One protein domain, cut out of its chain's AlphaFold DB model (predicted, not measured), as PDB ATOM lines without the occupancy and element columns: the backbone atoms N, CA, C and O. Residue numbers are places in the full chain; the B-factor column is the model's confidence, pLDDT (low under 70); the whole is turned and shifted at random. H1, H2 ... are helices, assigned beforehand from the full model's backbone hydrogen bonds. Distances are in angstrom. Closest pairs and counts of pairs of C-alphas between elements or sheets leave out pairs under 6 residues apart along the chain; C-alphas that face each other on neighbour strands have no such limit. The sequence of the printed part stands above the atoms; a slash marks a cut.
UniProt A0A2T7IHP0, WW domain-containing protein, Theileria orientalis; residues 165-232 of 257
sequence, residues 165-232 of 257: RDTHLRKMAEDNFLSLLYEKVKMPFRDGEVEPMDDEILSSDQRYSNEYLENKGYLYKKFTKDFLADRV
ATOM      1  N   ARG A 165     -56.415  10.751  -5.117       82.75
ATOM      2  CA  ARG A 165     -56.525   9.318  -4.838       82.75
ATOM      3  C   ARG A 165     -56.307   8.454  -6.084       82.75
ATOM      4  O   ARG A 165     -55.612   7.452  -5.987       82.75
ATOM      5  N   ASP A 166     -56.891   8.834  -7.212       87.12
ATOM      6  CA  ASP A 166     -56.814   8.106  -8.481       87.12
ATOM      7  C   ASP A 166     -55.379   8.095  -9.021       87.12
ATOM      8  O   ASP A 166     -54.812   7.029  -9.252       87.12
ATOM      9  N   THR A 167     -54.719   9.261  -9.012       88.88
ATOM     10  CA  THR A 167     -53.294   9.370  -9.381       88.88
ATOM     11  C   THR A 167     -52.400   8.452  -8.534       88.88
ATOM     12  O   THR A 167     -51.457   7.837  -9.032       88.88
ATOM     13  N   HIS A 168     -52.700   8.325  -7.236       90.81
ATOM     14  CA  HIS A 168     -51.946   7.463  -6.334       90.81
ATOM     15  C   HIS A 168     -52.198   5.978  -6.609       90.81
ATOM     16  O   HIS A 168     -51.254   5.188  -6.581       90.81
ATOM     17  N   LEU A 169     -53.447   5.599  -6.895       92.31
ATOM     18  CA  LEU A 169     -53.817   4.226  -7.244       92.31
ATOM     19  C   LEU A 169     -53.187   3.793  -8.570       92.31
ATOM     20  O   LEU A 169     -52.661   2.683  -8.641       92.31
ATOM     21  N   ARG A 170     -53.150   4.682  -9.570       92.50
ATOM     22  CA  ARG A 170     -52.437   4.454 -10.834       92.50
ATOM     23  C   ARG A 170     -50.957   4.210 -10.593       92.50
ATOM     24  O   ARG A 170     -50.438   3.171 -10.988       92.50
ATOM     25  N   LYS A 171     -50.299   5.090  -9.834       93.69
ATOM     26  CA  LYS A 171     -48.883   4.918  -9.486       93.69
ATOM     27  C   LYS A 171     -48.618   3.600  -8.748       93.69
ATOM     28  O   LYS A 171     -47.676   2.891  -9.075       93.69
ATOM     29  N   MET A 172     -49.473   3.233  -7.791       94.06
ATOM     30  CA  MET A 172     -49.375   1.939  -7.107       94.06
ATOM     31  C   MET A 172     -49.553   0.755  -8.065       94.06
ATOM     32  O   MET A 172     -48.869  -0.255  -7.917       94.06
ATOM     33  N   ALA A 173     -50.473   0.847  -9.029       95.19
ATOM     34  CA  ALA A 173     -50.672  -0.188 -10.036       95.19
ATOM     35  C   ALA A 173     -49.448  -0.323 -10.955       95.19
ATOM     36  O   ALA A 173     -49.000  -1.445 -11.193       95.19
ATOM     37  N   GLU A 174     -48.870   0.796 -11.398       95.31
ATOM     38  CA  GLU A 174     -47.632   0.835 -12.184       95.31
ATOM     39  C   GLU A 174     -46.458   0.195 -11.430       95.31
ATOM     40  O   GLU A 174     -45.815  -0.714 -11.957       95.31
ATOM     41  N   ASP A 175     -46.216   0.603 -10.180       95.19
ATOM     42  CA  ASP A 175     -45.128   0.073  -9.345       95.19
ATOM     43  C   ASP A 175     -45.291  -1.442  -9.105       95.19
ATOM     44  O   ASP A 175     -44.328  -2.217  -9.175       95.19
ATOM     45  N   ASN A 176     -46.528  -1.896  -8.879       95.56
ATOM     46  CA  ASN A 176     -46.844  -3.315  -8.720       95.56
ATOM     47  C   ASN A 176     -46.619  -4.110 -10.014       95.56
ATOM     48  O   ASN A 176     -46.121  -5.236  -9.955       95.56
ATOM     49  N   PHE A 177     -46.971  -3.542 -11.169       95.56
ATOM     50  CA  PHE A 177     -46.748  -4.168 -12.469       95.56
ATOM     51  C   PHE A 177     -45.257  -4.247 -12.813       95.56
ATOM     52  O   PHE A 177     -44.782  -5.303 -13.220       95.56
ATOM     53  N   LEU A 178     -44.486  -3.183 -12.569       94.00
ATOM     54  CA  LEU A 178     -43.028  -3.216 -12.724       94.00
ATOM     55  C   LEU A 178     -42.402  -4.292 -11.828       94.00
ATOM     56  O   LEU A 178     -41.548  -5.050 -12.279       94.00
ATOM     57  N   SER A 179     -42.873  -4.419 -10.584       94.25
ATOM     58  CA  SER A 179     -42.414  -5.467  -9.665       94.25
ATOM     59  C   SER A 179     -42.718  -6.877 -10.187       94.25
ATOM     60  O   SER A 179     -41.863  -7.757 -10.100       94.25
ATOM     61  N   LEU A 180     -43.903  -7.091 -10.773       94.38
ATOM     62  CA  LEU A 180     -44.255  -8.341 -11.453       94.38
ATOM     63  C   LEU A 180     -43.285  -8.639 -12.610       94.38
ATOM     64  O   LEU A 180     -42.828  -9.775 -12.737       94.38
ATOM     65  N   LEU A 181     -42.938  -7.630 -13.417       93.94
ATOM     66  CA  LEU A 181     -41.973  -7.787 -14.510       93.94
ATOM     67  C   LEU A 181     -40.588  -8.192 -13.985       93.94
ATOM     68  O   LEU A 181     -40.030  -9.161 -14.484       93.94
ATOM     69  N   TYR A 182     -40.060  -7.558 -12.935       91.19
ATOM     70  CA  TYR A 182     -38.777  -7.966 -12.330       91.19
ATOM     71  C   TYR A 182     -38.800  -9.389 -11.735       91.19
ATOM     72  O   TYR A 182     -37.781 -10.094 -11.688       91.19
ATOM     73  N   GLU A 183     -39.962  -9.832 -11.253       92.62
ATOM     74  CA  GLU A 183     -40.139 -11.168 -10.694       92.62
ATOM     75  C   GLU A 183     -40.160 -12.238 -11.794       92.62
ATOM     76  O   GLU A 183     -39.404 -13.212 -11.714       92.62
ATOM     77  N   LYS A 184     -40.992 -12.032 -12.824       92.06
ATOM     78  CA  LYS A 184     -41.301 -13.024 -13.864       92.06
ATOM     79  C   LYS A 184     -40.380 -12.946 -15.081       92.06
ATOM     80  O   LYS A 184     -40.059 -13.981 -15.655       92.06
ATOM     81  N   VAL A 185     -39.920 -11.753 -15.454       92.00
ATOM     82  CA  VAL A 185     -39.090 -11.514 -16.641       92.00
ATOM     83  C   VAL A 185     -37.632 -11.349 -16.220       92.00
ATOM     84  O   VAL A 185     -37.220 -10.317 -15.697       92.00
ATOM     85  N   LYS A 186     -36.825 -12.395 -16.433       88.69
ATOM     86  CA  LYS A 186     -35.400 -12.400 -16.044       88.69
ATOM     87  C   LYS A 186     -34.449 -11.910 -17.131       88.69
ATOM     88  O   LYS A 186     -33.398 -11.375 -16.792       88.69
ATOM     89  N   MET A 187     -34.801 -12.101 -18.399       89.00
ATOM     90  CA  MET A 187     -34.009 -11.683 -19.557       89.00
ATOM     91  C   MET A 187     -34.966 -11.196 -20.652       89.00
ATOM     92  O   MET A 187     -35.465 -12.020 -21.407       89.00
ATOM     93  N   PRO A 188     -35.247  -9.885 -20.739       91.38
ATOM     94  CA  PRO A 188     -36.180  -9.340 -21.729       91.38
ATOM     95  C   PRO A 188     -35.561  -9.142 -23.123       91.38
ATOM     96  O   PRO A 188     -36.159  -8.485 -23.972       91.38
ATOM     97  N   PHE A 189     -34.351  -9.658 -23.354       92.12
ATOM     98  CA  PHE A 189     -33.612  -9.491 -24.600       92.12
ATOM     99  C   PHE A 189     -33.220 -10.852 -25.169       92.12
ATOM    100  O   PHE A 189     -32.691 -11.697 -24.438       92.12
ATOM    101  N   ARG A 190     -33.403 -11.022 -26.479       89.25
ATOM    102  CA  ARG A 190     -32.905 -12.159 -27.256       89.25
ATOM    103  C   ARG A 190     -32.253 -11.626 -28.525       89.25
ATOM    104  O   ARG A 190     -32.819 -10.772 -29.195       89.25
ATOM    105  N   ASP A 191     -31.045 -12.097 -28.816       88.69
ATOM    106  CA  ASP A 191     -30.283 -11.718 -30.017       88.69
ATOM    107  C   ASP A 191     -30.107 -10.196 -30.207       88.69
ATOM    108  O   ASP A 191     -30.025  -9.694 -31.322       88.69
ATOM    109  N   GLY A 192     -30.034  -9.451 -29.097       85.88
ATOM    110  CA  GLY A 192     -29.880  -7.991 -29.094       85.88
ATOM    111  C   GLY A 192     -31.186  -7.205 -29.236       85.88
ATOM    112  O   GLY A 192     -31.183  -5.994 -29.030       85.88
ATOM    113  N   GLU A 193     -32.303  -7.881 -29.498       89.50
ATOM    114  CA  GLU A 193     -33.623  -7.273 -29.625       89.50
ATOM    115  C   GLU A 193     -34.459  -7.476 -28.357       89.50
ATOM    116  O   GLU A 193     -34.261  -8.423 -27.589       89.50
ATOM    117  N   VAL A 194     -35.404  -6.564 -28.122       91.00
ATOM    118  CA  VAL A 194     -36.359  -6.678 -27.012       91.00
ATOM    119  C   VAL A 194     -37.389  -7.749 -27.354       91.00
ATOM    120  O   VAL A 194     -38.122  -7.608 -28.335       91.00
ATOM    121  N   GLU A 195     -37.496  -8.788 -26.524       89.38
ATOM    122  CA  GLU A 195     -38.570  -9.766 -26.682       89.38
ATOM    123  C   GLU A 195     -39.928  -9.127 -26.361       89.38
ATOM    124  O   GLU A 195     -40.032  -8.328 -25.418       89.38
ATOM    125  N   PRO A 196     -40.983  -9.461 -27.126       88.69
ATOM    126  CA  PRO A 196     -42.329  -8.996 -26.829       88.69
ATOM    127  C   PRO A 196     -42.772  -9.467 -25.440       88.69
ATOM    128  O   PRO A 196     -42.310 -10.482 -24.925       88.69
ATOM    129  N   MET A 197     -43.682  -8.708 -24.834       87.88
ATOM    130  CA  MET A 197     -44.272  -9.080 -23.553       87.88
ATOM    131  C   MET A 197     -45.036 -10.400 -23.693       87.88
ATOM    132  O   MET A 197     -45.937 -10.502 -24.523       87.88
ATOM    133  N   ASP A 198     -44.695 -11.384 -22.862       86.94
ATOM    134  CA  ASP A 198     -45.430 -12.645 -22.775       86.94
ATOM    135  C   ASP A 198     -46.667 -12.476 -21.877       86.94
ATOM    136  O   ASP A 198     -46.603 -12.548 -20.644       86.94
ATOM    137  N   ASP A 199     -47.805 -12.204 -22.511       86.44
ATOM    138  CA  ASP A 199     -49.079 -11.996 -21.824       86.44
ATOM    139  C   ASP A 199     -49.625 -13.280 -21.171       86.44
ATOM    140  O   ASP A 199     -50.366 -13.200 -20.187       86.44
ATOM    141  N   GLU A 200     -49.248 -14.469 -21.652       85.50
ATOM    142  CA  GLU A 200     -49.729 -15.742 -21.101       85.50
ATOM    143  C   GLU A 200     -49.140 -15.986 -19.711       85.50
ATOM    144  O   GLU A 200     -49.861 -16.305 -18.763       85.50
ATOM    145  N   ILE A 201     -47.837 -15.747 -19.555       83.19
ATOM    146  CA  ILE A 201     -47.159 -15.898 -18.263       83.19
ATOM    147  C   ILE A 201     -47.634 -14.826 -17.275       83.19
ATOM    148  O   ILE A 201     -47.845 -15.111 -16.089       83.19
ATOM    149  N   LEU A 202     -47.812 -13.589 -17.746       88.12
ATOM    150  CA  LEU A 202     -48.121 -12.447 -16.886       88.12
ATOM    151  C   LEU A 202     -49.595 -12.383 -16.469       88.12
ATOM    152  O   LEU A 202     -49.879 -11.969 -15.344       88.12
ATOM    153  N   SER A 203     -50.526 -12.837 -17.314       88.50
ATOM    154  CA  SER A 203     -51.969 -12.836 -17.014       88.50
ATOM    155  C   SER A 203     -52.376 -13.768 -15.869       88.50
ATOM    156  O   SER A 203     -53.452 -13.596 -15.296       88.50
ATOM    157  N   SER A 204     -51.503 -14.706 -15.486       88.75
ATOM    158  CA  SER A 204     -51.691 -15.559 -14.306       88.75
ATOM    159  C   SER A 204     -51.714 -14.780 -12.982       88.75
ATOM    160  O   SER A 204     -52.285 -15.250 -11.998       88.75
ATOM    161  N   ASP A 205     -51.103 -13.593 -12.941       91.25
ATOM    162  CA  ASP A 205     -50.976 -12.790 -11.730       91.25
ATOM    163  C   ASP A 205     -52.086 -11.735 -11.631       91.25
ATOM    164  O   ASP A 205     -52.358 -10.988 -12.572       91.25
ATOM    165  N   GLN A 206     -52.695 -11.603 -10.448       88.69
ATOM    166  CA  GLN A 206     -53.761 -10.624 -10.202       88.69
ATOM    167  C   GLN A 206     -53.321  -9.178 -10.497       88.69
ATOM    168  O   GLN A 206     -54.144  -8.353 -10.901       88.69
ATOM    169  N   ARG A 207     -52.030  -8.859 -10.330       90.38
ATOM    170  CA  ARG A 207     -51.469  -7.523 -10.596       90.38
ATOM    171  C   ARG A 207     -51.567  -7.125 -12.071       90.38
ATOM    172  O   ARG A 207     -51.653  -5.934 -12.360       90.38
ATOM    173  N   TYR A 208     -51.588  -8.091 -12.989       90.69
ATOM    174  CA  TYR A 208     -51.671  -7.843 -14.430       90.69
ATOM    175  C   TYR A 208     -53.046  -7.310 -14.870       90.69
ATOM    176  O   TYR A 208     -53.143  -6.561 -15.845       90.69
ATOM    177  N   SER A 209     -54.107  -7.659 -14.140       88.56
ATOM    178  CA  SER A 209     -55.502  -7.321 -14.468       88.56
ATOM    179  C   SER A 209     -56.054  -6.148 -13.646       88.56
ATOM    180  O   SER A 209     -57.266  -6.011 -13.497       88.56
ATOM    181  N   ASN A 210     -55.182  -5.311 -13.075       90.62
ATOM    182  CA  ASN A 210     -55.581  -4.166 -12.256       90.62
ATOM    183  C   ASN A 210     -56.264  -3.069 -13.102       90.62
ATOM    184  O   ASN A 210     -55.735  -2.690 -14.146       90.62
ATOM    185  N   GLU A 211     -57.403  -2.533 -12.640       89.56
ATOM    186  CA  GLU A 211     -58.182  -1.515 -13.372       89.56
ATOM    187  C   GLU A 211     -57.437  -0.188 -13.559       89.56
ATOM    188  O   GLU A 211     -57.644   0.491 -14.559       89.56
ATOM    189  N   TYR A 212     -56.551   0.166 -12.624       90.88
ATOM    190  CA  TYR A 212     -55.785   1.415 -12.664       90.88
ATOM    191  C   TYR A 212     -54.496   1.290 -13.486       90.88
ATOM    192  O   TYR A 212     -53.729   2.247 -13.572       90.88
ATOM    193  N   LEU A 213     -54.209   0.110 -14.051       90.56
ATOM    194  CA  LEU A 213     -52.994  -0.126 -14.820       90.56
ATOM    195  C   LEU A 213     -53.183   0.323 -16.269       90.56
ATOM    196  O   LEU A 213     -53.714  -0.406 -17.110       90.56
ATOM    197  N   GLU A 214     -52.694   1.517 -16.571       86.81
ATOM    198  CA  GLU A 214     -52.734   2.061 -17.921       86.81
ATOM    199  C   GLU A 214     -51.484   1.702 -18.736       86.81
ATOM    200  O   GLU A 214     -50.372   1.618 -18.225       86.81
ATOM    201  N   ASN A 215     -51.674   1.509 -20.044       88.38
ATOM    202  CA  ASN A 215     -50.611   1.398 -21.049       88.38
ATOM    203  C   ASN A 215     -49.452   0.434 -20.694       88.38
ATOM    204  O   ASN A 215     -48.277   0.811 -20.647       88.38
ATOM    205  N   LYS A 216     -49.777  -0.854 -20.524       91.88
ATOM    206  CA  LYS A 216     -48.818  -1.939 -20.225       91.88
ATOM    207  C   LYS A 216     -47.606  -1.961 -21.164       91.88
ATOM    208  O   LYS A 216     -46.480  -2.175 -20.721       91.88
ATOM    209  N   GLY A 217     -47.820  -1.695 -22.454       91.94
ATOM    210  CA  GLY A 217     -46.751  -1.669 -23.454       91.94
ATOM    211  C   GLY A 217     -45.720  -0.563 -23.204       91.94
ATOM    212  O   GLY A 217     -44.522  -0.790 -23.374       91.94
ATOM    213  N   TYR A 218     -46.159   0.618 -22.755       93.31
ATOM    214  CA  TYR A 218     -45.245   1.684 -22.343       93.31
ATOM    215  C   TYR A 218     -44.444   1.287 -21.099       93.31
ATOM    216  O   TYR A 218     -43.222   1.437 -21.086       93.31
ATOM    217  N   LEU A 219     -45.111   0.721 -20.088       93.88
ATOM    218  CA  LEU A 219     -44.457   0.276 -18.855       93.88
ATOM    219  C   LEU A 219     -43.413  -0.816 -19.113       93.88
ATOM    220  O   LEU A 219     -42.345  -0.794 -18.509       93.88
ATOM    221  N   TYR A 220     -43.670  -1.719 -20.057       95.06
ATOM    222  CA  TYR A 220     -42.705  -2.742 -20.452       95.06
ATOM    223  C   TYR A 220     -41.496  -2.178 -21.182       95.06
ATOM    224  O   TYR A 220     -40.369  -2.518 -20.843       95.06
ATOM    225  N   LYS A 221     -41.698  -1.243 -22.117       93.75
ATOM    226  CA  LYS A 221     -40.582  -0.524 -22.755       93.75
ATOM    227  C   LYS A 221     -39.743   0.247 -21.736       93.75
ATOM    228  O   LYS A 221     -38.521   0.294 -21.851       93.75
ATOM    229  N   LYS A 222     -40.391   0.852 -20.736       94.12
ATOM    230  CA  LYS A 222     -39.698   1.499 -19.619       94.12
ATOM    231  C   LYS A 222     -38.884   0.475 -18.825       94.12
ATOM    232  O   LYS A 222     -37.702   0.700 -18.598       94.12
ATOM    233  N   PHE A 223     -39.492  -0.654 -18.463       95.38
ATOM    234  CA  PHE A 223     -38.826  -1.750 -17.762       95.38
ATOM    235  C   PHE A 223     -37.594  -2.266 -18.517       95.38
ATOM    236  O   PHE A 223     -36.534  -2.381 -17.913       95.38
ATOM    237  N   THR A 224     -37.685  -2.533 -19.823       95.00
ATOM    238  CA  THR A 224     -36.539  -3.055 -20.586       95.00
ATOM    239  C   THR A 224     -35.404  -2.040 -20.687       95.00
ATOM    240  O   THR A 224     -34.237  -2.413 -20.566       95.00
ATOM    241  N   LYS A 225     -35.729  -0.750 -20.832       94.38
ATOM    242  CA  LYS A 225     -34.741   0.334 -20.799       94.38
ATOM    243  C   LYS A 225     -34.038   0.425 -19.443       94.38
ATOM    244  O   LYS A 225     -32.810   0.494 -19.411       94.38
ATOM    245  N   ASP A 226     -34.801   0.416 -18.352       94.25
ATOM    246  CA  ASP A 226     -34.263   0.487 -16.988       94.25
ATOM    247  C   ASP A 226     -33.396  -0.753 -16.691       94.25
ATOM    248  O   ASP A 226     -32.263  -0.624 -16.232       94.25
ATOM    249  N   PHE A 227     -33.858  -1.948 -17.079       95.12
ATOM    250  CA  PHE A 227     -33.115  -3.203 -16.941       95.12
ATOM    251  C   PHE A 227     -31.764  -3.168 -17.668       95.12
ATOM    252  O   PHE A 227     -30.751  -3.618 -17.126       95.12
ATOM    253  N   LEU A 228     -31.732  -2.648 -18.900       93.12
ATOM    254  CA  LEU A 228     -30.492  -2.519 -19.664       93.12
ATOM    255  C   LEU A 228     -29.534  -1.528 -18.999       93.12
ATOM    256  O   LEU A 228     -28.349  -1.825 -18.877       93.12
ATOM    257  N   ALA A 229     -30.041  -0.381 -18.540       94.81
ATOM    258  CA  ALA A 229     -29.233   0.614 -17.844       94.81
ATOM    259  C   ALA A 229     -28.596   0.038 -16.567       94.81
ATOM    260  O   ALA A 229     -27.396   0.208 -16.349       94.81
ATOM    261  N   ASP A 230     -29.362  -0.710 -15.770       94.50
ATOM    262  CA  ASP A 230     -28.857  -1.368 -14.562       94.50
ATOM    263  C   ASP A 230     -27.806  -2.440 -14.882       94.50
ATOM    264  O   ASP A 230     -26.800  -2.555 -14.182       94.50
ATOM    265  N   ARG A 231     -27.993  -3.202 -15.968       92.25
ATOM    266  CA  ARG A 231     -27.011  -4.184 -16.457       92.25
ATOM    267  C   ARG A 231     -25.713  -3.530 -16.918       92.25
ATOM    268  O   ARG A 231     -24.650  -4.043 -16.580       92.25
ATOM    269  N   VAL A 232     -25.791  -2.426 -17.660       93.94
ATOM    270  CA  VAL A 232     -24.613  -1.659 -18.098       93.94
ATOM    271  C   VAL A 232     -23.869  -1.116 -16.885       93.94
ATOM    272  O   VAL A 232     -22.674  -1.347 -16.757       93.94
TER     273      VAL A 232
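Overview. This is residues 165 to 232 of the 257 residues of the protein "WW domain-containing protein" of Theileria orientalis (UniProt A0A2T7IHP0). Two long helices, H1 and H4, cross steeply as a lopsided X, with the short helix H3 packed on H1, and H2 just before H3. The 68 printed residues include four named helices, H1 to H4 in order, and no named strand: all helix, compact with a radius of gyration of the C-alphas of 12.3 A, spanning 41 by 25 by 17 A.

Arrangement. The hub, H1, residues 165 to 184, only just touches H2, residues 199 to 203, with 3 pairs of C-alphas within 8 A, closest Lys 184 and Leu 202 at 7.5 A. It touches H3, residues 206 to 209, closest C-alphas Phe 177 and Arg 207, 6.1 A. It touches H4, residues 216 to 232, closest C-alphas Leu 178 and Phe 223, 6.7 A, at a steep tilt of 55 degrees, the same way. H4 is apart from H2 and H3. Every O i to N i+4 pair is within hydrogen-bond range in H1, H2 and H4; H3 is too short for one.

Along the chain. H1 begins at C-alpha 165 (-56.525, 9.318, -4.838) and measures 28.5 A; H4, 24.3 A, ends at C-alpha 232 (-24.613, -1.659, -18.098).

Size, cuts and confidence. The farthest C-alphas, Arg 165 and Asp 191, are 42.0 A apart. The H1 to H2 link is long; no cut, and no printed residue under pLDDT 70.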